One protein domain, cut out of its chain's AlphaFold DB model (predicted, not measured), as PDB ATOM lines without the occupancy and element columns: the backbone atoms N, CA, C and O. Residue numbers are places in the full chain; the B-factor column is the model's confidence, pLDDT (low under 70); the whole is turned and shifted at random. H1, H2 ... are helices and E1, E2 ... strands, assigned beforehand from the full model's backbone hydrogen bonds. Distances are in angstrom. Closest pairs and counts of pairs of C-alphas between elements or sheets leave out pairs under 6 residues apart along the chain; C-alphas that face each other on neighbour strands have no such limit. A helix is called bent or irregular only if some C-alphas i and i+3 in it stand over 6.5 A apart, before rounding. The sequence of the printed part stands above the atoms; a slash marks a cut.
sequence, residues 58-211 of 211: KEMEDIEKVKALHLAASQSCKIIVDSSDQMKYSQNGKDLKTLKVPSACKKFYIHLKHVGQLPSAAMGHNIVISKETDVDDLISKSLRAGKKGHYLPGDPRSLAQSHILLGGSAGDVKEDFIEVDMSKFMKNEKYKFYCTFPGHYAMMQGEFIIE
ATOM      1  N   LYS A  58      31.974  11.396 -29.597       87.19
ATOM      2  CA  LYS A  58      32.437  10.005 -29.515       87.19
ATOM      3  C   LYS A  58      33.610   9.754 -30.463       87.19
ATOM      4  O   LYS A  58      34.565   9.093 -30.079       87.19
ATOM      5  N   GLU A  59      33.551  10.307 -31.673       89.00
ATOM      6  CA  GLU A  59      34.640  10.227 -32.654       89.00
ATOM      7  C   GLU A  59      35.954  10.770 -32.063       89.00
ATOM      8  O   GLU A  59      36.989  10.124 -32.191       89.00
ATOM      9  N   MET A  60      35.920  11.895 -31.337       87.94
ATOM     10  CA  MET A  60      37.122  12.446 -30.690       87.94
ATOM     11  C   MET A  60      37.571  11.651 -29.446       87.94
ATOM     12  O   MET A  60      38.773  11.535 -29.203       87.94
ATOM     13  N   GLU A  61      36.638  11.077 -28.676       92.62
ATOM     14  CA  GLU A  61      36.948  10.193 -27.537       92.62
ATOM     15  C   GLU A  61      37.677   8.915 -27.990       92.62
ATOM     16  O   GLU A  61      38.701   8.539 -27.411       92.62
ATOM     17  N   ASP A  62      37.191   8.273 -29.059       91.94
ATOM     18  CA  ASP A  62      37.832   7.090 -29.640       91.94
ATOM     19  C   ASP A  62      39.220   7.429 -30.220       91.94
ATOM     20  O   ASP A  62      40.169   6.678 -29.981       91.94
ATOM     21  N   ILE A  63      39.388   8.577 -30.899       94.06
ATOM     22  CA  ILE A  63      40.695   9.010 -31.429       94.06
ATOM     23  C   ILE A  63      41.723   9.222 -30.310       94.06
ATOM     24  O   ILE A  63      42.812   8.654 -30.387       94.06
ATOM     25  N   GLU A  64      41.421   9.993 -29.258       96.12
ATOM     26  CA  GLU A  64      42.391  10.239 -28.172       96.12
ATOM     27  C   GLU A  64      42.762   8.945 -27.422       96.12
ATOM     28  O   GLU A  64      43.915   8.748 -27.027       96.12
ATOM     29  N   LYS A  65      41.819   8.004 -27.306       96.50
ATOM     30  CA  LYS A  65      42.072   6.664 -26.768       96.50
ATOM     31  C   LYS A  65      43.017   5.848 -27.658       96.50
ATOM     32  O   LYS A  65      43.985   5.280 -27.148       96.50
ATOM     33  N   VAL A  66      42.780   5.782 -28.970       97.12
ATOM     34  CA  VAL A  66      43.648   5.019 -29.891       97.12
ATOM     35  C   VAL A  66      45.015   5.693 -30.061       97.12
ATOM     36  O   VAL A  66      46.029   5.006 -30.155       97.12
ATOM     37  N   LYS A  67      45.085   7.023 -29.988       97.94
ATOM     38  CA  LYS A  67      46.323   7.812 -29.917       97.94
ATOM     39  C   LYS A  67      47.183   7.435 -28.710       97.94
ATOM     40  O   LYS A  67      48.380   7.193 -28.870       97.94
ATOM     41  N   ALA A  68      46.595   7.301 -27.520       96.75
ATOM     42  CA  ALA A  68      47.315   6.823 -26.336       96.75
ATOM     43  C   ALA A  68      47.870   5.394 -26.530       96.75
ATOM     44  O   ALA A  68      49.022   5.124 -26.183       96.75
ATOM     45  N   LEU A  69      47.092   4.500 -27.154       96.38
ATOM     46  CA  LEU A  69      47.534   3.141 -27.496       96.38
ATOM     47  C   LEU A  69      48.652   3.134 -28.554       96.38
ATOM     48  O   LEU A  69      49.639   2.418 -28.388       96.38
ATOM     49  N   HIS A  70      48.561   3.972 -29.592       97.44
ATOM     50  CA  HIS A  70      49.609   4.161 -30.598       97.44
ATOM     51  C   HIS A  70      50.917   4.648 -29.955       97.44
ATOM     52  O   HIS A  70      51.991   4.126 -30.258       97.44
ATOM     53  N   LEU A  71      50.859   5.620 -29.040       96.19
ATOM     54  CA  LEU A  71      52.046   6.108 -28.332       96.19
ATOM     55  C   LEU A  71      52.706   4.989 -27.510       96.19
ATOM     56  O   LEU A  71      53.918   4.802 -27.622       96.19
ATOM     57  N   ALA A  72      51.913   4.192 -26.785       95.56
ATOM     58  CA  ALA A  72      52.385   3.059 -25.983       95.56
ATOM     59  C   ALA A  72      52.841   1.827 -26.797       95.56
ATOM     60  O   ALA A  72      53.588   0.994 -26.285       95.56
ATOM     61  N   ALA A  73      52.403   1.678 -28.051       95.56
ATOM     62  CA  ALA A  73      52.719   0.513 -28.876       95.56
ATOM     63  C   ALA A  73      54.200   0.439 -29.293       95.56
ATOM     64  O   ALA A  73      54.872   1.459 -29.484       95.56
ATOM     65  N   SER A  74      54.694  -0.788 -29.508       96.44
ATOM     66  CA  SER A  74      56.015  -1.041 -30.105       96.44
ATOM     67  C   SER A  74      56.164  -0.320 -31.446       96.44
ATOM     68  O   SER A  74      55.219  -0.284 -32.235       96.44
ATOM     69  N   GLN A  75      57.373   0.163 -31.749       96.38
ATOM     70  CA  GLN A  75      57.706   0.744 -33.057       96.38
ATOM     71  C   GLN A  75      57.493  -0.248 -34.215       96.38
ATOM     72  O   GLN A  75      57.206   0.168 -35.329       96.38
ATOM     73  N   SER A  76      57.573  -1.560 -33.956       96.25
ATOM     74  CA  SER A  76      57.261  -2.606 -34.944       96.25
ATOM     75  C   SER A  76      55.762  -2.823 -35.185       96.25
ATOM     76  O   SER A  76      55.397  -3.451 -36.174       96.25
ATOM     77  N   CYS A  77      54.894  -2.324 -34.299       98.06
ATOM     78  CA  CYS A  77      53.440  -2.477 -34.391       98.06
ATOM     79  C   CYS A  77      52.718  -1.143 -34.643       98.06
ATOM     80  O   CYS A  77      51.540  -1.001 -34.301       98.06
ATOM     81  N   LYS A  78      53.409  -0.153 -35.221       98.06
ATOM     82  CA  LYS A  78      52.804   1.118 -35.622       98.06
ATOM     83  C   LYS A  78      53.495   1.761 -36.817       98.06
ATOM     84  O   LYS A  78      54.643   1.462 -37.126       98.06
ATOM     85  N   ILE A  79      52.781   2.667 -37.473       98.44
ATOM     86  CA  ILE A  79      53.247   3.437 -38.628       98.44
ATOM     87  C   ILE A  79      52.675   4.855 -38.574       98.44
ATOM     88  O   ILE A  79      51.566   5.065 -38.082       98.44
ATOM     89  N   ILE A  80      53.428   5.815 -39.108       98.56
ATOM     90  CA  ILE A  80      52.937   7.154 -39.442       98.56
ATOM     91  C   ILE A  80      52.771   7.206 -40.963       98.56
ATOM     92  O   ILE A  80      53.702   6.858 -41.693       98.56
ATOM     93  N   VAL A  81      51.591   7.612 -41.428       98.81
ATOM     94  CA  VAL A  81      51.244   7.746 -42.847       98.81
ATOM     95  C   VAL A  81      50.811   9.182 -43.102       98.81
ATOM     96  O   VAL A  81      49.794   9.641 -42.584       98.81
ATOM     97  N   ASP A  82      51.573   9.889 -43.925       98.75
ATOM     98  CA  ASP A  82      51.207  11.215 -44.401       98.75
ATOM     99  C   ASP A  82      50.290  11.094 -45.631       98.75
ATOM    100  O   ASP A  82      50.457  10.218 -46.480       98.75
ATOM    101  N   SER A  83      49.317  11.993 -45.735       98.75
ATOM    102  CA  SER A  83      48.415  12.163 -46.876       98.75
ATOM    103  C   SER A  83      48.420  13.630 -47.314       98.75
ATOM    104  O   SER A  83      48.533  14.528 -46.476       98.75
ATOM    105  N   SER A  84      48.390  13.899 -48.621       98.12
ATOM    106  CA  SER A  84      48.702  15.237 -49.152       98.12
ATOM    107  C   SER A  84      47.788  15.696 -50.285       98.12
ATOM    108  O   SER A  84      47.118  14.891 -50.933       98.12
ATOM    109  N   ASP A  85      47.827  16.999 -50.581       98.31
ATOM    110  CA  ASP A  85      47.048  17.641 -51.654       98.31
ATOM    111  C   ASP A  85      47.337  17.080 -53.066       98.31
ATOM    112  O   ASP A  85      46.636  17.391 -54.023       98.31
ATOM    113  N   GLN A  86      48.361  16.229 -53.207       97.75
ATOM    114  CA  GLN A  86      48.703  15.518 -54.443       97.75
ATOM    115  C   GLN A  86      47.938  14.192 -54.621       97.75
ATOM    116  O   GLN A  86      48.277  13.425 -55.520       97.75
ATOM    117  N   MET A  87      46.950  13.888 -53.765       98.00
ATOM    118  CA  MET A  87      46.241  12.597 -53.720       98.00
ATOM    119  C   MET A  87      47.210  11.409 -53.597       98.00
ATOM    120  O   MET A  87      47.188  10.449 -54.374       98.00
ATOM    121  N   LYS A  88      48.088  11.478 -52.592       98.00
ATOM    122  CA  LYS A  88      49.076  10.443 -52.271       98.00
ATOM    123  C   LYS A  88      49.052  10.085 -50.794       98.00
ATOM    124  O   LYS A  88      48.856  10.960 -49.956       98.00
ATOM    125  N   TYR A  89      49.357   8.822 -50.505       98.81
ATOM    126  CA  TYR A  89      49.904   8.400 -49.217       98.81
ATOM    127  C   TYR A  89      51.428   8.353 -49.292       98.81
ATOM    128  O   TYR A  89      51.983   7.934 -50.313       98.81
ATOM    129  N   SER A  90      52.107   8.696 -48.204       98.50
ATOM    130  CA  SER A  90      53.548   8.518 -48.065       98.50
ATOM    131  C   SER A  90      53.957   8.111 -46.649       98.50
ATOM    132  O   SER A  90      53.247   8.339 -45.671       98.50
ATOM    133  N   GLN A  91      55.125   7.485 -46.546       97.81
ATOM    134  CA  GLN A  91      55.816   7.202 -45.292       97.81
ATOM    135  C   GLN A  91      57.244   7.732 -45.427       97.81
ATOM    136  O   GLN A  91      57.922   7.436 -46.413       97.81
ATOM    137  N   ASN A  92      57.715   8.523 -44.457       95.19
ATOM    138  CA  ASN A  92      59.069   9.097 -44.454       95.19
ATOM    139  C   ASN A  92      59.440   9.794 -45.788       95.19
ATOM    140  O   ASN A  92      60.546   9.632 -46.304       95.19
ATOM    141  N   GLY A  93      58.485  10.523 -46.381       94.69
ATOM    142  CA  GLY A  93      58.663  11.248 -47.646       94.69
ATOM    143  C   GLY A  93      58.629  10.403 -48.930       94.69
ATOM    144  O   GLY A  93      58.917  10.940 -49.996       94.69
ATOM    145  N   LYS A  94      58.284   9.108 -48.869       97.50
ATOM    146  CA  LYS A  94      58.191   8.209 -50.038       97.50
ATOM    147  C   LYS A  94      56.768   7.698 -50.245       97.50
ATOM    148  O   LYS A  94      56.122   7.330 -49.268       97.50
ATOM    149  N   ASP A  95      56.303   7.640 -51.495       97.75
ATOM    150  CA  ASP A  95      54.993   7.088 -51.878       97.75
ATOM    151  C   ASP A  95      54.751   5.700 -51.252       97.75
ATOM    152  O   ASP A  95      55.486   4.746 -51.515       97.75
ATOM    153  N   LEU A  96      53.696   5.574 -50.443       98.38
ATOM    154  CA  LEU A  96      53.347   4.329 -49.762       98.38
ATOM    155  C   LEU A  96      52.428   3.491 -50.660       98.38
ATOM    156  O   LEU A  96      51.257   3.824 -50.843       98.38
ATOM    157  N   LYS A  97      52.964   2.402 -51.225       98.25
ATOM    158  CA  LYS A  97      52.225   1.448 -52.083       98.25
ATOM    159  C   LYS A  97      52.053   0.052 -51.483       98.25
ATOM    160  O   LYS A  97      51.199  -0.699 -51.943       98.25
ATOM    161  N   THR A  98      52.785  -0.250 -50.415       98.06
ATOM    162  CA  THR A  98      52.651  -1.484 -49.638       98.06
ATOM    163  C   THR A  98      52.816  -1.140 -48.162       98.06
ATOM    164  O   THR A  98      53.831  -0.562 -47.779       98.06
ATOM    165  N   LEU A  99      51.833  -1.490 -47.337       98.00
ATOM    166  CA  LEU A  99      51.870  -1.359 -45.884       98.00
ATOM    167  C   LEU A  99      52.063  -2.765 -45.306       98.00
ATOM    168  O   LEU A  99      51.191  -3.621 -45.446       98.00
ATOM    169  N   LYS A 100      53.225  -3.006 -44.699       96.38
ATOM    170  CA  LYS A 100      53.592  -4.283 -44.075       96.38
ATOM    171  C   LYS A 100      53.313  -4.257 -42.574       96.38
ATOM    172  O   LYS A 100      53.631  -3.271 -41.912       96.38
ATOM    173  N   VAL A 101      52.757  -5.346 -42.048       95.62
ATOM    174  CA  VAL A 101      52.461  -5.526 -40.621       95.62
ATOM    175  C   VAL A 101      53.009  -6.868 -40.128       95.62
ATOM    176  O   VAL A 101      52.585  -7.910 -40.632       95.62
ATOM    177  N   PRO A 102      53.884  -6.886 -39.105       95.62
ATOM    178  CA  PRO A 102      54.345  -8.132 -38.508       95.62
ATOM    179  C   PRO A 102      53.194  -8.925 -37.877       95.62
ATOM    180  O   PRO A 102      52.466  -8.430 -37.017       95.62
ATOM    181  N   SER A 103      53.090 -10.200 -38.235       94.31
ATOM    182  CA  SER A 103      52.121 -11.182 -37.733       94.31
ATOM    183  C   SER A 103      52.195 -11.430 -36.218       94.31
ATOM    184  O   SER A 103      51.257 -11.968 -35.629       94.31
ATOM    185  N   ALA A 104      53.278 -10.998 -35.563       95.94
ATOM    186  CA  ALA A 104      53.416 -10.976 -34.107       95.94
ATOM    187  C   ALA A 104      52.571  -9.878 -33.417       95.94
ATOM    188  O   ALA A 104      52.309  -9.963 -32.213       95.94
ATOM    189  N   CYS A 105      52.140  -8.844 -34.145       96.75
ATOM    190  CA  CYS A 105      51.310  -7.769 -33.609       96.75
ATOM    191  C   CYS A 105      49.852  -8.239 -33.458       96.75
ATOM    192  O   CYS A 105      49.188  -8.544 -34.441       96.75
ATOM    193  N   LYS A 106      49.308  -8.251 -32.232       96.88
ATOM    194  CA  LYS A 106      47.866  -8.511 -32.000       96.88
ATOM    195  C   LYS A 106      46.983  -7.333 -32.430       96.88
ATOM    196  O   LYS A 106      45.870  -7.521 -32.910       96.88
ATOM    197  N   LYS A 107      47.501  -6.120 -32.240       98.00
ATOM    198  CA  LYS A 107      46.954  -4.846 -32.707       98.00
ATOM    199  C   LYS A 107      48.081  -4.096 -33.407       98.00
ATOM    200  O   LYS A 107      49.224  -4.170 -32.950       98.00
ATOM    201  N   PHE A 108      47.760  -3.383 -34.475       98.50
ATOM    202  CA  PHE A 108      48.687  -2.515 -35.198       98.50
ATOM    203  C   PHE A 108      48.077  -1.115 -35.324       98.50
ATOM    204  O   PHE A 108      46.866  -1.001 -35.482       98.50
ATOM    205  N   TYR A 109      48.879  -0.051 -35.234       98.62
ATOM    206  CA  TYR A 109      48.354   1.318 -35.122       98.62
ATOM    207  C   TYR A 109      48.848   2.236 -36.242       98.62
ATOM    208  O   TYR A 109      50.048   2.480 -36.370       98.62
ATOM    209  N   ILE A 110      47.922   2.812 -37.006       98.75
ATOM    210  CA  ILE A 110      48.220   3.788 -38.062       98.75
ATOM    211  C   ILE A 110      47.921   5.186 -37.524       98.75
ATOM    212  O   ILE A 110      46.784   5.483 -37.169       98.75
ATOM    213  N   HIS A 111      48.928   6.052 -37.488       98.69
ATOM    214  CA  HIS A 111      48.757   7.496 -37.333       98.69
ATOM    215  C   HIS A 111      48.649   8.101 -38.734       98.69
ATOM    216  O   HIS A 111      49.654   8.217 -39.436       98.69
ATOM    217  N   LEU A 112      47.427   8.403 -39.172       98.88
ATOM    218  CA  LEU A 112      47.165   9.058 -40.451       98.88
ATOM    219  C   LEU A 112      47.214  10.575 -40.251       98.88
ATOM    220  O   LEU A 112      46.602  11.097 -39.322       98.88
ATOM    221  N   LYS A 113      47.918  11.285 -41.132       98.69
ATOM    222  CA  LYS A 113      48.123  12.737 -41.055       98.69
ATOM    223  C   LYS A 113      47.787  13.404 -42.382       98.69
ATOM    224  O   LYS A 113      48.098  12.854 -43.436       98.69
ATOM    225  N   HIS A 114      47.225  14.607 -42.358       98.62
ATOM    226  CA  HIS A 114      47.055  15.454 -43.538       98.62
ATOM    227  C   HIS A 114      48.123  16.556 -43.549       98.62
ATOM    228  O   HIS A 114      48.064  17.511 -42.774       98.62
ATOM    229  N   VAL A 115      49.111  16.429 -44.440       98.25
ATOM    230  CA  VAL A 115      50.242  17.372 -44.578       98.25
ATOM    231  C   VAL A 115      50.031  18.433 -45.661       98.25
ATOM    232  O   VAL A 115      50.882  19.298 -45.856       98.25
ATOM    233  N   GLY A 116      48.901  18.371 -46.369       97.75
ATOM    234  CA  GLY A 116      48.431  19.436 -47.253       97.75
ATOM    235  C   GLY A 116      47.786  20.614 -46.510       97.75
ATOM    236  O   GLY A 116      47.705  20.625 -45.279       97.75
ATOM    237  N   GLN A 117      47.287  21.584 -47.276       98.00
ATOM    238  CA  GLN A 117      46.616  22.798 -46.786       98.00
ATOM    239  C   GLN A 117      45.160  22.930 -47.280       98.00
ATOM    240  O   GLN A 117      44.403  23.742 -46.740       98.00
ATOM    241  N   LEU A 118      44.744  22.152 -48.287       98.31
ATOM    242  CA  LEU A 118      43.388  22.225 -48.839       98.31
ATOM    243  C   LEU A 118      42.334  21.677 -47.855       98.31
ATOM    244  O   LEU A 118      42.648  20.803 -47.046       98.31
ATOM    245  N   PRO A 119      41.085  22.175 -47.892       98.19
ATOM    246  CA  PRO A 119      40.074  21.800 -46.912       98.19
ATOM    247  C   PRO A 119      39.542  20.378 -47.124       98.19
ATOM    248  O   PRO A 119      39.363  19.941 -48.266       98.19
ATOM    249  N   SER A 120      39.152  19.708 -46.034       97.69
ATOM    250  CA  SER A 120      38.554  18.354 -46.032       97.69
ATOM    251  C   SER A 120      37.364  18.191 -46.989       97.69
ATOM    252  O   SER A 120      37.085  17.108 -47.494       97.69
ATOM    253  N   ALA A 121      36.648  19.281 -47.274       96.62
ATOM    254  CA  ALA A 121      35.509  19.302 -48.188       96.62
ATOM    255  C   ALA A 121      35.881  19.199 -49.682       96.62
ATOM    256  O   ALA A 121      34.992  18.943 -50.490       96.62
ATOM    257  N   ALA A 122      37.146  19.434 -50.045       97.19
ATOM    258  CA  ALA A 122      37.635  19.472 -51.427       97.19
ATOM    259  C   ALA A 122      38.811  18.514 -51.685       97.19
ATOM    260  O   ALA A 122      38.965  18.030 -52.801       97.19
ATOM    261  N   MET A 123      39.621  18.237 -50.660       98.31
ATOM    262  CA  MET A 123      40.786  17.350 -50.712       98.31
ATOM    263  C   MET A 123      40.826  16.486 -49.445       98.31
ATOM    264  O   MET A 123      41.828  16.406 -48.749       98.31
ATOM    265  N   GLY A 124      39.680  15.907 -49.083       98.50
ATOM    266  CA  GLY A 124      39.559  15.129 -47.856       98.50
ATOM    267  C   GLY A 124      40.256  13.780 -47.961       98.50
ATOM    268  O   GLY A 124      40.088  13.071 -48.954       98.50
ATOM    269  N   HIS A 125      40.973  13.388 -46.906       98.81
ATOM    270  CA  HIS A 125      41.641  12.086 -46.837       98.81
ATOM    271  C   HIS A 125      41.193  11.283 -45.620       98.81
ATOM    272  O   HIS A 125      41.158  11.777 -44.498       98.81
ATOM    273  N   ASN A 126      40.854  10.023 -45.857       98.75
ATOM    274  CA  ASN A 126      40.582   8.999 -44.853       98.75
ATOM    275  C   ASN A 126      41.358   7.734 -45.256       98.75
ATOM    276  O   ASN A 126      41.854   7.672 -46.380       98.75
ATOM    277  N   ILE A 127      41.451   6.724 -44.388       98.81
ATOM    278  CA  ILE A 127      41.962   5.397 -44.773       98.81
ATOM    279  C   ILE A 127      40.934   4.304 -44.466       98.81
ATOM    280  O   ILE A 127      40.273   4.334 -43.432       98.81
ATOM    281  N   VAL A 128      40.797   3.332 -45.365       98.88
ATOM    282  CA  VAL A 128      39.961   2.131 -45.221       98.88
ATOM    283  C   VAL A 128      40.803   0.912 -45.590       98.88
ATOM    284  O   VAL A 128      41.577   0.972 -46.543       98.88
ATOM    285  N   ILE A 129      40.667  -0.181 -44.836       98.81
ATOM    286  CA  ILE A 129      41.366  -1.453 -45.057       98.81
ATOM    287  C   ILE A 129      40.340  -2.583 -45.174       98.81
ATOM    288  O   ILE A 129      39.570  -2.838 -44.246       98.81
ATOM    289  N   SER A 130      40.347  -3.287 -46.305       98.81
ATOM    290  CA  SER A 130      39.438  -4.406 -46.600       98.81
ATOM    291  C   SER A 130      40.131  -5.491 -47.417       98.81
ATOM    292  O   SER A 130      41.267  -5.311 -47.868       98.81
ATOM    293  N   LYS A 131      39.432  -6.606 -47.670       98.69
ATOM    294  CA  LYS A 131      39.824  -7.528 -48.746       98.69
ATOM    295  C   LYS A 131      39.843  -6.795 -50.087       98.69
ATOM    296  O   LYS A 131      39.035  -5.888 -50.294       98.69
ATOM    297  N   GLU A 132      40.705  -7.226 -51.009       98.50
ATOM    298  CA  GLU A 132      40.751  -6.707 -52.387       98.50
ATOM    299  C   GLU A 132      39.412  -6.908 -53.121       98.50
ATOM    300  O   GLU A 132      38.991  -6.037 -53.876       98.50
ATOM    301  N   THR A 133      38.695  -8.003 -52.845       98.31
ATOM    302  CA  THR A 133      37.407  -8.339 -53.481       98.31
ATOM    303  C   THR A 133      36.229  -7.458 -53.060       98.31
ATOM    304  O   THR A 133      35.211  -7.453 -53.742       98.31
ATOM    305  N   ASP A 134      36.329  -6.741 -51.937       98.56
ATOM    306  CA  ASP A 134      35.224  -5.938 -51.387       98.56
ATOM    307  C   ASP A 134      35.294  -4.448 -51.772       98.56
ATOM    308  O   ASP A 134      34.343  -3.703 -51.526       98.56
ATOM    309  N   VAL A 135      36.409  -4.007 -52.365       98.50
ATOM    310  CA  VAL A 135      36.767  -2.585 -52.505       98.50
ATOM    311  C   VAL A 135      35.716  -1.775 -53.271       98.50
ATOM    312  O   VAL A 135      35.309  -0.718 -52.793       98.50
ATOM    313  N   ASP A 136      35.214  -2.266 -54.404       98.12
ATOM    314  CA  ASP A 136      34.318  -1.480 -55.265       98.12
ATOM    315  C   ASP A 136      32.928  -1.238 -54.634       98.12
ATOM    316  O   ASP A 136      32.362  -0.145 -54.764       98.12
ATOM    317  N   ASP A 137      32.382  -2.201 -53.875       98.56
ATOM    318  CA  ASP A 137      31.145  -1.981 -53.103       98.56
ATOM    319  C   ASP A 137      31.403  -1.139 -51.846       98.56
ATOM    320  O   ASP A 137      30.574  -0.304 -51.490       98.56
ATOM    321  N   LEU A 138      32.560  -1.280 -51.190       98.69
ATOM    322  CA  LEU A 138      32.918  -0.428 -50.052       98.69
ATOM    323  C   LEU A 138      33.118   1.036 -50.476       98.69
ATOM    324  O   LEU A 138      32.612   1.932 -49.798       98.69
ATOM    325  N   ILE A 139      33.724   1.307 -51.634       98.44
ATOM    326  CA  ILE A 139      33.746   2.646 -52.248       98.44
ATOM    327  C   ILE A 139      32.316   3.097 -52.570       98.44
ATOM    328  O   ILE A 139      31.911   4.194 -52.192       98.44
ATOM    329  N   SER A 140      31.496   2.236 -53.178       98.38
ATOM    330  CA  SER A 140      30.096   2.560 -53.484       98.38
ATOM    331  C   SER A 140      29.263   2.885 -52.232       98.38
ATOM    332  O   SER A 140      28.387   3.750 -52.279       98.38
ATOM    333  N   LYS A 141      29.529   2.236 -51.091       98.44
ATOM    334  CA  LYS A 141      28.922   2.540 -49.781       98.44
ATOM    335  C   LYS A 141      29.455   3.847 -49.196       98.44
ATOM    336  O   LYS A 141      28.659   4.660 -48.734       98.44
ATOM    337  N   SER A 142      30.753   4.092 -49.316       98.38
ATOM    338  CA  SER A 142      31.421   5.330 -48.894       98.38
ATOM    339  C   SER A 142      30.855   6.570 -49.597       98.38
ATOM    340  O   SER A 142      30.541   7.572 -48.952       98.38
ATOM    341  N   LEU A 143      30.609   6.480 -50.909       97.94
ATOM    342  CA  LEU A 143      29.942   7.533 -51.685       97.94
ATOM    343  C   LEU A 143      28.502   7.795 -51.203       97.94
ATOM    344  O   LEU A 143      28.076   8.948 -51.163       97.94
ATOM    345  N   ARG A 144      27.767   6.749 -50.792       97.88
ATOM    346  CA  ARG A 144      26.406   6.860 -50.231       97.88
ATOM    347  C   ARG A 144      26.384   7.444 -48.811       97.88
ATOM    348  O   ARG A 144      25.433   8.142 -48.472       97.88
ATOM    349  N   ALA A 145      27.413   7.196 -47.997       97.75
ATOM    350  CA  ALA A 145      27.572   7.816 -46.677       97.75
ATOM    351  C   ALA A 145      27.896   9.321 -46.779       97.75
ATOM    352  O   ALA A 145      27.404  10.133 -45.989       97.75
ATOM    353  N   GLY A 146      28.689   9.698 -47.787       97.62
ATOM    354  CA  GLY A 146      28.994  11.087 -48.122       97.62
ATOM    355  C   GLY A 146      29.729  11.849 -47.013       97.62
ATOM    356  O   GLY A 146      30.203  11.271 -46.033       97.62
ATOM    357  N   LYS A 147      29.769  13.186 -47.121       95.88
ATOM    358  CA  LYS A 147      30.459  14.053 -46.145       95.88
ATOM    359  C   LYS A 147      29.978  13.861 -44.696       95.88
ATOM    360  O   LYS A 147      30.776  13.998 -43.779       95.88
ATOM    361  N   LYS A 148      28.696  13.537 -44.471       95.00
ATOM    362  CA  LYS A 148      28.144  13.323 -43.115       95.00
ATOM    363  C   LYS A 148      28.632  12.035 -42.447       95.00
ATOM    364  O   LYS A 148      28.589  11.962 -41.226       95.00
ATOM    365  N   GLY A 149      29.047  11.041 -43.229       96.88
ATOM    366  CA  GLY A 149      29.678   9.816 -42.743       96.88
ATOM    367  C   GLY A 149      31.175   9.772 -43.036       96.88
ATOM    368  O   GLY A 149      31.707   8.679 -43.171       96.88
ATOM    369  N   HIS A 150      31.832  10.929 -43.217       97.88
ATOM    370  CA  HIS A 150      33.270  11.050 -43.522       97.88
ATOM    371  C   HIS A 150      33.737  10.269 -44.767       97.88
ATOM    372  O   HIS A 150      34.912   9.924 -44.885       97.88
ATOM    373  N   TYR A 151      32.813   9.978 -45.690       98.38
ATOM    374  CA  TYR A 151      32.972   9.010 -46.783       98.38
ATOM    375  C   TYR A 151      33.484   7.639 -46.313       98.38
ATOM    376  O   TYR A 151      34.290   7.024 -46.990       98.38
ATOM    377  N   LEU A 152      33.040   7.150 -45.156       98.25
ATOM    378  CA  LEU A 152      33.368   5.818 -44.644       98.25
ATOM    379  C   LEU A 152      32.253   4.822 -45.018       98.25
ATOM    380  O   LEU A 152      31.080   5.201 -45.049       98.25
ATOM    381  N   PRO A 153      32.562   3.537 -45.277       97.19
ATOM    382  CA  PRO A 153      31.586   2.587 -45.816       97.19
ATOM    383  C   PRO A 153      30.504   2.149 -44.817       97.19
ATOM    384  O   PRO A 153      29.445   1.691 -45.242       97.19
ATOM    385  N   GLY A 154      30.766   2.241 -43.506       93.12
ATOM    386  CA  GLY A 154      29.835   1.794 -42.458       93.12
ATOM    387  C   GLY A 154      29.538   0.284 -42.476       93.12
ATOM    388  O   GLY A 154      28.489  -0.142 -42.002       93.12
ATOM    389  N   ASP A 155      30.436  -0.515 -43.056       97.44
ATOM    390  CA  ASP A 155      30.232  -1.926 -43.400       97.44
ATOM    391  C   ASP A 155      31.266  -2.816 -42.681       97.44
ATOM    392  O   ASP A 155      32.449  -2.474 -42.705       97.44
ATOM    393  N   PRO A 156      30.885  -3.962 -42.078       97.12
ATOM    394  CA  PRO A 156      31.809  -4.832 -41.338       97.12
ATOM    395  C   PRO A 156      33.013  -5.381 -42.121       97.12
ATOM    396  O   PRO A 156      33.964  -5.850 -41.499       97.12
ATOM    397  N   ARG A 157      33.000  -5.343 -43.462       98.25
ATOM    398  CA  ARG A 157      34.145  -5.748 -44.309       98.25
ATOM    399  C   ARG A 157      35.234  -4.669 -44.394       98.25
ATOM    400  O   ARG A 157      36.338  -4.946 -44.858       98.25
ATOM    401  N   SER A 158      34.942  -3.468 -43.893       98.06
ATOM    402  CA  SER A 158      35.932  -2.483 -43.462       98.06
ATOM    403  C   SER A 158      36.579  -2.986 -42.164       98.06
ATOM    404  O   SER A 158      36.049  -2.812 -41.064       98.06
ATOM    405  N   LEU A 159      37.695  -3.707 -42.287       98.38
ATOM    406  CA  LEU A 159      38.328  -4.403 -41.162       98.38
ATOM    407  C   LEU A 159      39.019  -3.422 -40.209       98.38
ATOM    408  O   LEU A 159      38.987  -3.613 -38.990       98.38
ATOM    409  N   ALA A 160      39.580  -2.349 -40.758       98.38
ATOM    410  CA  ALA A 160      40.025  -1.167 -40.035       98.38
ATOM    411  C   ALA A 160      39.834   0.066 -40.924       98.38
ATOM    412  O   ALA A 160      39.913  -0.032 -42.148       98.38
ATOM    413  N   GLN A 161      39.569   1.219 -40.321       98.31
ATOM    414  CA  GLN A 161      39.320   2.465 -41.042       98.31
ATOM    415  C   GLN A 161      39.507   3.679 -40.135       98.31
ATOM    416  O   GLN A 161      39.466   3.553 -38.913       98.31
ATOM    417  N   SER A 162      39.635   4.848 -40.752       98.44
ATOM    418  CA  SER A 162      39.511   6.145 -40.099       98.44
ATOM    419  C   SER A 162      38.200   6.308 -39.329       98.44
ATOM    420  O   SER A 162      37.169   5.709 -39.659       98.44
ATOM    421  N   HIS A 163      38.250   7.192 -38.336       97.69
ATOM    422  CA  HIS A 163      37.095   7.713 -37.610       97.69
ATOM    423  C   HIS A 163      36.506   8.946 -38.305       97.69
ATOM    424  O   HIS A 163      35.293   9.144 -38.276       97.69
ATOM    425  N   ILE A 164      37.359   9.762 -38.936       97.44
ATOM    426  CA  ILE A 164      37.023  11.086 -39.473       97.44
ATOM    427  C   ILE A 164      37.718  11.355 -40.816       97.44
ATOM    428  O   ILE A 164      38.728  10.736 -41.149       97.44
ATOM    429  N   LEU A 165      37.165  12.279 -41.607       98.31
ATOM    430  CA  LEU A 165      37.782  12.779 -42.833       98.31
ATOM    431  C   LEU A 165      38.750  13.920 -42.496       98.31
ATOM    432  O   LEU A 165      38.326  14.964 -42.000       98.31
ATOM    433  N   LEU A 166      40.035  13.732 -42.788       98.62
ATOM    434  CA  LEU A 166      41.073  14.724 -42.525       98.62
ATOM    435  C   LEU A 166      41.130  15.806 -43.605       98.62
ATOM    436  O   LEU A 166      40.762  15.573 -44.759       98.62
ATOM    437  N   GLY A 167      41.647  16.975 -43.234       98.25
ATOM    438  CA  GLY A 167      41.904  18.089 -44.146       98.25
ATOM    439  C   GLY A 167      43.060  18.973 -43.687       98.25
ATOM    440  O   GLY A 167      43.545  18.882 -42.561       98.25
ATOM    441  N   GLY A 168      43.531  19.829 -44.588       97.44
ATOM    442  CA  GLY A 168      44.672  20.714 -44.377       97.44
ATOM    443  C   GLY A 168      44.319  22.133 -43.931       97.44
ATOM    444  O   GLY A 168      45.214  22.870 -43.517       97.44
ATOM    445  N   SER A 169      43.056  22.552 -43.991       97.25
ATOM    446  CA  SER A 169      42.681  23.935 -43.678       97.25
ATOM    447  C   SER A 169      42.517  24.192 -42.176       97.25
ATOM    448  O   SER A 169      42.477  23.277 -41.352       97.25
ATOM    449  N   ALA A 170      42.453  25.468 -41.788       95.31
ATOM    450  CA  ALA A 170      42.192  25.848 -40.404       95.31
ATOM    451  C   ALA A 170      40.776  25.409 -39.985       95.31
ATOM    452  O   ALA A 170      39.798  25.767 -40.637       95.31
ATOM    453  N   GLY A 171      40.679  24.645 -38.894       94.62
ATOM    454  CA  GLY A 171      39.421  24.067 -38.405       94.62
ATOM    455  C   GLY A 171      39.120  22.648 -38.905       94.62
ATOM    456  O   GLY A 171      38.207  22.024 -38.371       94.62
ATOM    457  N   ASP A 172      39.890  22.109 -39.858       96.94
ATOM    458  CA  ASP A 172      39.874  20.670 -40.144       96.94
ATOM    459  C   ASP A 172      40.625  19.889 -39.053       96.94
ATOM    460  O   ASP A 172      41.606  20.371 -38.476       96.94
ATOM    461  N   VAL A 173      40.211  18.640 -38.821       97.31
ATOM    462  CA  VAL A 173      41.044  17.673 -38.095       97.31
ATOM    463  C   VAL A 173      42.180  17.239 -39.022       97.31
ATOM    464  O   VAL A 173      41.946  16.857 -40.170       97.31
ATOM    465  N   LYS A 174      43.419  17.325 -38.529       98.00
ATOM    466  CA  LYS A 174      44.632  17.047 -39.315       98.00
ATOM    467  C   LYS A 174      45.220  15.657 -39.104       98.00
ATOM    468  O   LYS A 174      46.035  15.235 -39.918       98.00
ATOM    469  N   GLU A 175      44.846  14.962 -38.032       98.25
ATOM    470  CA  GLU A 175      45.407  13.658 -37.672       98.25
ATOM    471  C   GLU A 175      44.322  12.714 -37.128       98.25
ATOM    472  O   GLU A 175      43.420  13.149 -36.416       98.25
ATOM    473  N   ASP A 176      44.426  11.427 -37.456       98.62
ATOM    474  CA  ASP A 176      43.572  10.333 -36.975       98.62
ATOM    475  C   ASP A 176      44.465   9.156 -36.550       98.62
ATOM    476  O   ASP A 176      45.554   8.946 -37.093       98.62
ATOM    477  N   PHE A 177      44.011   8.382 -35.570       98.56
ATOM    478  CA  PHE A 177      44.737   7.249 -35.008       98.56
ATOM    479  C   PHE A 177      43.856   6.006 -35.126       98.56
ATOM    480  O   PHE A 177      42.867   5.865 -34.415       98.56
ATOM    481  N   ILE A 178      44.217   5.105 -36.039       98.50
ATOM    482  CA  ILE A 178      43.432   3.928 -36.412       98.50
ATOM    483  C   ILE A 178      44.021   2.684 -35.745       98.50
ATOM    484  O   ILE A 178      45.203   2.372 -35.929       98.50
ATOM    485  N   GLU A 179      43.187   1.936 -35.021       98.19
ATOM    486  CA  GLU A 179      43.526   0.605 -34.517       98.19
ATOM    487  C   GLU A 179      43.158  -0.455 -35.564       98.19
ATOM    488  O   GLU A 179      42.001  -0.600 -35.964       98.19
ATOM    489  N   VAL A 180      44.151  -1.237 -35.981       98.44
ATOM    490  CA  VAL A 180      43.987  -2.406 -36.842       98.44
ATOM    491  C   VAL A 180      44.005  -3.656 -35.967       98.44
ATOM    492  O   VAL A 180      45.017  -3.993 -35.347       98.44
ATOM    493  N   ASP A 181      42.871  -4.350 -35.904       97.88
ATOM    494  CA  ASP A 181      42.755  -5.616 -35.184       97.88
ATOM    495  C   ASP A 181      43.196  -6.779 -36.073       97.88
ATOM    496  O   ASP A 181      42.467  -7.198 -36.974       97.88
ATOM    497  N   MET A 182      44.386  -7.318 -35.802       97.25
ATOM    498  CA  MET A 182      44.991  -8.350 -36.642       97.25
ATOM    499  C   MET A 182      44.252  -9.694 -36.573       97.25
ATOM    500  O   MET A 182      44.416 -10.515 -37.470       97.25
ATOM    501  N   SER A 183      43.375  -9.910 -35.581       96.81
ATOM    502  CA  SER A 183      42.531 -11.113 -35.513       96.81
ATOM    503  C   SER A 183      41.425 -11.157 -36.578       96.81
ATOM    504  O   SER A 183      40.880 -12.225 -36.847       96.81
ATOM    505  N   LYS A 184      41.122 -10.022 -37.227       96.81
ATOM    506  CA  LYS A 184      40.181  -9.944 -38.359       96.81
ATOM    507  C   LYS A 184      40.781 -10.412 -39.691       96.81
ATOM    508  O   LYS A 184      40.053 -10.509 -40.679       96.81
ATOM    509  N   PHE A 185      42.093 -10.640 -39.748       96.94
ATOM    510  CA  PHE A 185      42.819 -10.908 -40.984       96.94
ATOM    511  C   PHE A 185      43.234 -12.380 -41.083       96.94
ATOM    512  O   PHE A 185      43.651 -13.003 -40.109       96.94
ATOM    513  N   MET A 186      43.130 -12.932 -42.289       93.56
ATOM    514  CA  MET A 186      43.387 -14.335 -42.601       93.56
ATOM    515  C   MET A 186      44.681 -14.470 -43.400       93.56
ATOM    516  O   MET A 186      44.988 -13.645 -44.260       93.56
ATOM    517  N   LYS A 187      45.433 -15.548 -43.157       84.56
ATOM    518  CA  LYS A 187      46.583 -15.896 -44.003       84.56
ATOM    519  C   LYS A 187      46.103 -16.259 -45.413       84.56
ATOM    520  O   LYS A 187      45.048 -16.870 -45.561       84.56
ATOM    521  N   ASN A 188      46.909 -15.919 -46.419       87.06
ATOM    522  CA  ASN A 188      46.661 -16.146 -47.852       87.06
ATOM    523  C   ASN A 188      45.482 -15.356 -48.464       87.06
ATOM    524  O   ASN A 188      45.165 -15.556 -49.634       87.06
ATOM    525  N   GLU A 189      44.860 -14.446 -47.713       96.12
ATOM    526  CA  GLU A 189      43.860 -13.500 -48.217       96.12
ATOM    527  C   GLU A 189      44.544 -12.205 -48.693       96.12
ATOM    528  O   GLU A 189      45.558 -11.790 -48.125       96.12
ATOM    529  N   LYS A 190      44.000 -11.551 -49.727       98.06
ATOM    530  CA  LYS A 190      44.544 -10.282 -50.236       98.06
ATOM    531  C   LYS A 190      43.826  -9.080 -49.638       98.06
ATOM    532  O   LYS A 190      42.603  -8.979 -49.735       98.06
ATOM    533  N   TYR A 191      44.591  -8.122 -49.123       98.75
ATOM    534  CA  TYR A 191      44.068  -6.900 -48.515       98.75
ATOM    535  C   TYR A 191      44.621  -5.641 -49.184       98.75
ATOM    536  O   TYR A 191      45.766  -5.608 -49.640       98.75
ATOM    537  N   LYS A 192      43.814  -4.578 -49.203       98.69
ATOM    538  CA  LYS A 192      44.219  -3.239 -49.647       98.69
ATOM    539  C   LYS A 192      43.916  -2.202 -48.582       98.69
ATOM    540  O   LYS A 192      42.908  -2.315 -47.887       98.69
ATOM    541  N   PHE A 193      44.753  -1.171 -48.526       98.81
ATOM    542  CA  PHE A 193      44.442   0.094 -47.866       98.81
ATOM    543  C   PHE A 193      44.185   1.170 -48.930       98.81
ATOM    544  O   PHE A 193      44.870   1.206 -49.955       98.81
ATOM    545  N   TYR A 194      43.183   2.025 -48.730       98.88
ATOM    546  CA  TYR A 194      42.776   3.021 -49.727       98.88
ATOM    547  C   TYR A 194      42.039   4.220 -49.125       98.88
ATOM    548  O   TYR A 194      41.487   4.142 -48.031       98.88
ATOM    549  N   CYS A 195      42.060   5.352 -49.835       98.81
ATOM    550  CA  CYS A 195      41.206   6.511 -49.552       98.81
ATOM    551  C   CYS A 195      39.865   6.348 -50.281       98.81
ATOM    552  O   CYS A 195      39.828   5.945 -51.446       98.81
ATOM    553  N   THR A 196      38.769   6.665 -49.595       98.75
ATOM    554  CA  THR A 196      37.386   6.497 -50.084       98.75
ATOM    555  C   THR A 196      36.668   7.818 -50.373       98.75
ATOM    556  O   THR A 196      35.521   7.813 -50.825       98.75
ATOM    557  N   PHE A 197      37.350   8.956 -50.193       98.69
ATOM    558  CA  PHE A 197      36.883  10.250 -50.693       98.69
ATOM    559  C   PHE A 197      36.707  10.205 -52.230       98.69
ATOM    560  O   PHE A 197      37.492   9.529 -52.911       98.69
ATOM    561  N   PRO A 198      35.689  10.880 -52.807       98.38
ATOM    562  CA  PRO A 198      35.324  10.719 -54.214       98.38
ATOM    563  C   PRO A 198      36.497  10.877 -55.194       98.38
ATOM    564  O   PRO A 198      37.118  11.928 -55.285       98.38
ATOM    565  N   GLY A 199      36.786   9.810 -55.947       97.38
ATOM    566  CA  GLY A 199      37.839   9.768 -56.970       97.38
ATOM    567  C   GLY A 199      39.252   9.425 -56.473       97.38
ATOM    568  O   GLY A 199      40.075   8.992 -57.279       97.38
ATOM    569  N   HIS A 200      39.552   9.534 -55.173       98.38
ATOM    570  CA  HIS A 200      40.932   9.417 -54.672       98.38
ATOM    571  C   HIS A 200      41.529   7.997 -54.794       98.38
ATOM    572  O   HIS A 200      42.736   7.866 -55.004       98.38
ATOM    573  N   TYR A 201      40.709   6.935 -54.747       97.12
ATOM    574  CA  TYR A 201      41.135   5.522 -54.852       97.12
ATOM    575  C   TYR A 201      42.060   5.207 -56.046       97.12
ATOM    576  O   TYR A 201      42.944   4.353 -55.939       97.12
ATOM    577  N   ALA A 202      41.901   5.913 -57.172       95.56
ATOM    578  CA  ALA A 202      42.709   5.700 -58.375       95.56
ATOM    579  C   ALA A 202      44.219   5.939 -58.154       95.56
ATOM    580  O   ALA A 202      45.041   5.353 -58.855       95.56
ATOM    581  N   MET A 203      44.592   6.766 -57.169       96.69
ATOM    582  CA  MET A 203      45.992   7.047 -56.810       96.69
ATOM    583  C   MET A 203      46.312   6.701 -55.349       96.69
ATOM    584  O   MET A 203      47.409   6.218 -55.048       96.69
ATOM    585  N   MET A 204      45.345   6.883 -54.448       98.50
ATOM    586  CA  MET A 204      45.449   6.616 -53.013       98.50
ATOM    587  C   MET A 204      44.998   5.195 -52.672       98.50
ATOM    588  O   MET A 204      44.003   4.990 -51.977       98.50
ATOM    589  N   GLN A 205      45.761   4.214 -53.152       98.62
ATOM    590  CA  GLN A 205      45.664   2.819 -52.724       98.62
ATOM    591  C   GLN A 205      47.047   2.165 -52.620       98.62
ATOM    592  O   GLN A 205      48.008   2.614 -53.259       98.62
ATOM    593  N   GLY A 206      47.104   1.066 -51.871       98.62
ATOM    594  CA  GLY A 206      48.223   0.133 -51.835       98.62
ATOM    595  C   GLY A 206      47.838  -1.209 -51.205       98.62
ATOM    596  O   GLY A 206      46.729  -1.388 -50.697       98.62
ATOM    597  N   GLU A 207      48.759  -2.166 -51.247       98.56
ATOM    598  CA  GLU A 207      48.583  -3.497 -50.655       98.56
ATOM    599  C   GLU A 207      48.789  -3.458 -49.137       98.56
ATOM    600  O   GLU A 207      49.717  -2.813 -48.648       98.56
ATOM    601  N   PHE A 208      47.959  -4.176 -48.382       98.50
ATOM    602  CA  PHE A 208      48.159  -4.411 -46.953       98.50
ATOM    603  C   PHE A 208      48.639  -5.856 -46.763       98.50
ATOM    604  O   PHE A 208      47.914  -6.800 -47.074       98.50
ATOM    605  N   ILE A 209      49.878  -6.032 -46.301       97.06
ATOM    606  CA  ILE A 209      50.567  -7.328 -46.236       97.06
ATOM    607  C   ILE A 209      50.886  -7.677 -44.783       97.06
ATOM    608  O   ILE A 209      51.345  -6.832 -44.018       97.06
ATOM    609  N   ILE A 210      50.681  -8.944 -44.428       95.44
ATOM    610  CA  ILE A 210      51.014  -9.505 -43.117       95.44
ATOM    611  C   ILE A 210      52.225 -10.428 -43.286       95.44
ATOM    612  O   ILE A 210      52.193 -11.301 -44.154       95.44
ATOM    613  N   GLU A 211      53.267 -10.230 -42.473       90.69
ATOM    614  CA  GLU A 211      54.555 -10.953 -42.555       90.69
ATOM    615  C   GLU A 211      54.929 -11.725 -41.278       90.69
ATOM    616  O   GLU A 211      54.745 -11.194 -40.161       90.69
TER     617      GLU A 211
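AT A GLANCE: This is residues 58 to 211 of the 211 residues of the protein "Azurin" of Bdellovibrionaceae bacterium (UniProt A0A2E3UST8). Two strongly twisted sheets of four strands stand partly face to face, with H1 across the outer face of one and H3 slantwise on the outer face of the other. Along one side of this body runs the long unnamed stretch of residues 146 to 174, of which residues 160 to 161 pair with E5. The printed part has 154 residues with three named helices and eight named strands, in the order H1 E1 E2 E3 E4 H2 E5 H3 E6 E7 E8; the class is mixed, helices and strands. Both sheets are mixed, in the orders E2 E1 E4 E6 and E3 E8 E7 E5. The whole is compact and rounded, with a radius of gyration of the C-alphas of 14.2 A and spans of 38 by 33 by 33 A.

IN THESE COORDINATES: In the first sheet, E4 is residues 107 to 114, 23.0 A long, E1 is 78 to 84, 20.0 A, E6 is 175 to 181, 19.6 A, and E2 is 88 to 91. In the second, E8 is residues 205 to 210, 16.5 A long, E7 is 191 to 194, E3 is 98 to 101 and E5 is 128 to 131. H1, residues 58 to 72, runs 21.4 A from C-alpha 58 at (32.437, 10.005, -29.515). H3, residues 132 to 145, is 20.4 A long and irregular: C-alphas 133 and 136 are 7.7 A apart. H2 is residues 120 to 123. E8 ends with C-alpha 210 at (51.014, -9.505, -43.117).

HOW THE PARTS SIT: E1 and E4 are parallel, with N 81 and O 111 at 2.8 A. E4 and E6 are antiparallel, with N 178 and O 110 at 2.8 A. The hairpin E1 and E2 has N 90 and O 82 at 2.8 A. H1 is on one face of this sheet at a height over the sheet of 6.2 A, across the strands, at 68 degrees to E6 on the local plane; helix and sheet make two layers, a helix on one face of a sheet. Its closest C-alphas to E6 are those of Lys 67 and Phe 177, 5.4 A. In the second sheet, E3 and E8 are parallel, with N 99 and O 207 at 2.8 A. The hairpin E7 and E8 has N 206 and O 193 at 2.9 A, and antiparallel E7 and E5 have N 128 and O 194 at 2.9 A. H3 is on this sheet, again two layers, at a height of 7.2 A and over E5, slantwise at 34 degrees on the local plane. E1 and E3 are near each other; E5 and E6 are apart. H2 is not on the first sheet, but only just, with 4 pairs of C-alphas within 10 A. Every O i to N i+4 pair is within hydrogen-bond range in H1 and 8 of 10 in H3; H2 is too short for one.

THE WHOLE: The C-alphas farthest apart, of Ala 170 and Asn 188, are 42.9 A apart. The printed part has no cut. The link from H3 to E6, 29 residues, is long. The mean pLDDT of the printed part is 97.2, and no printed residue is under 70.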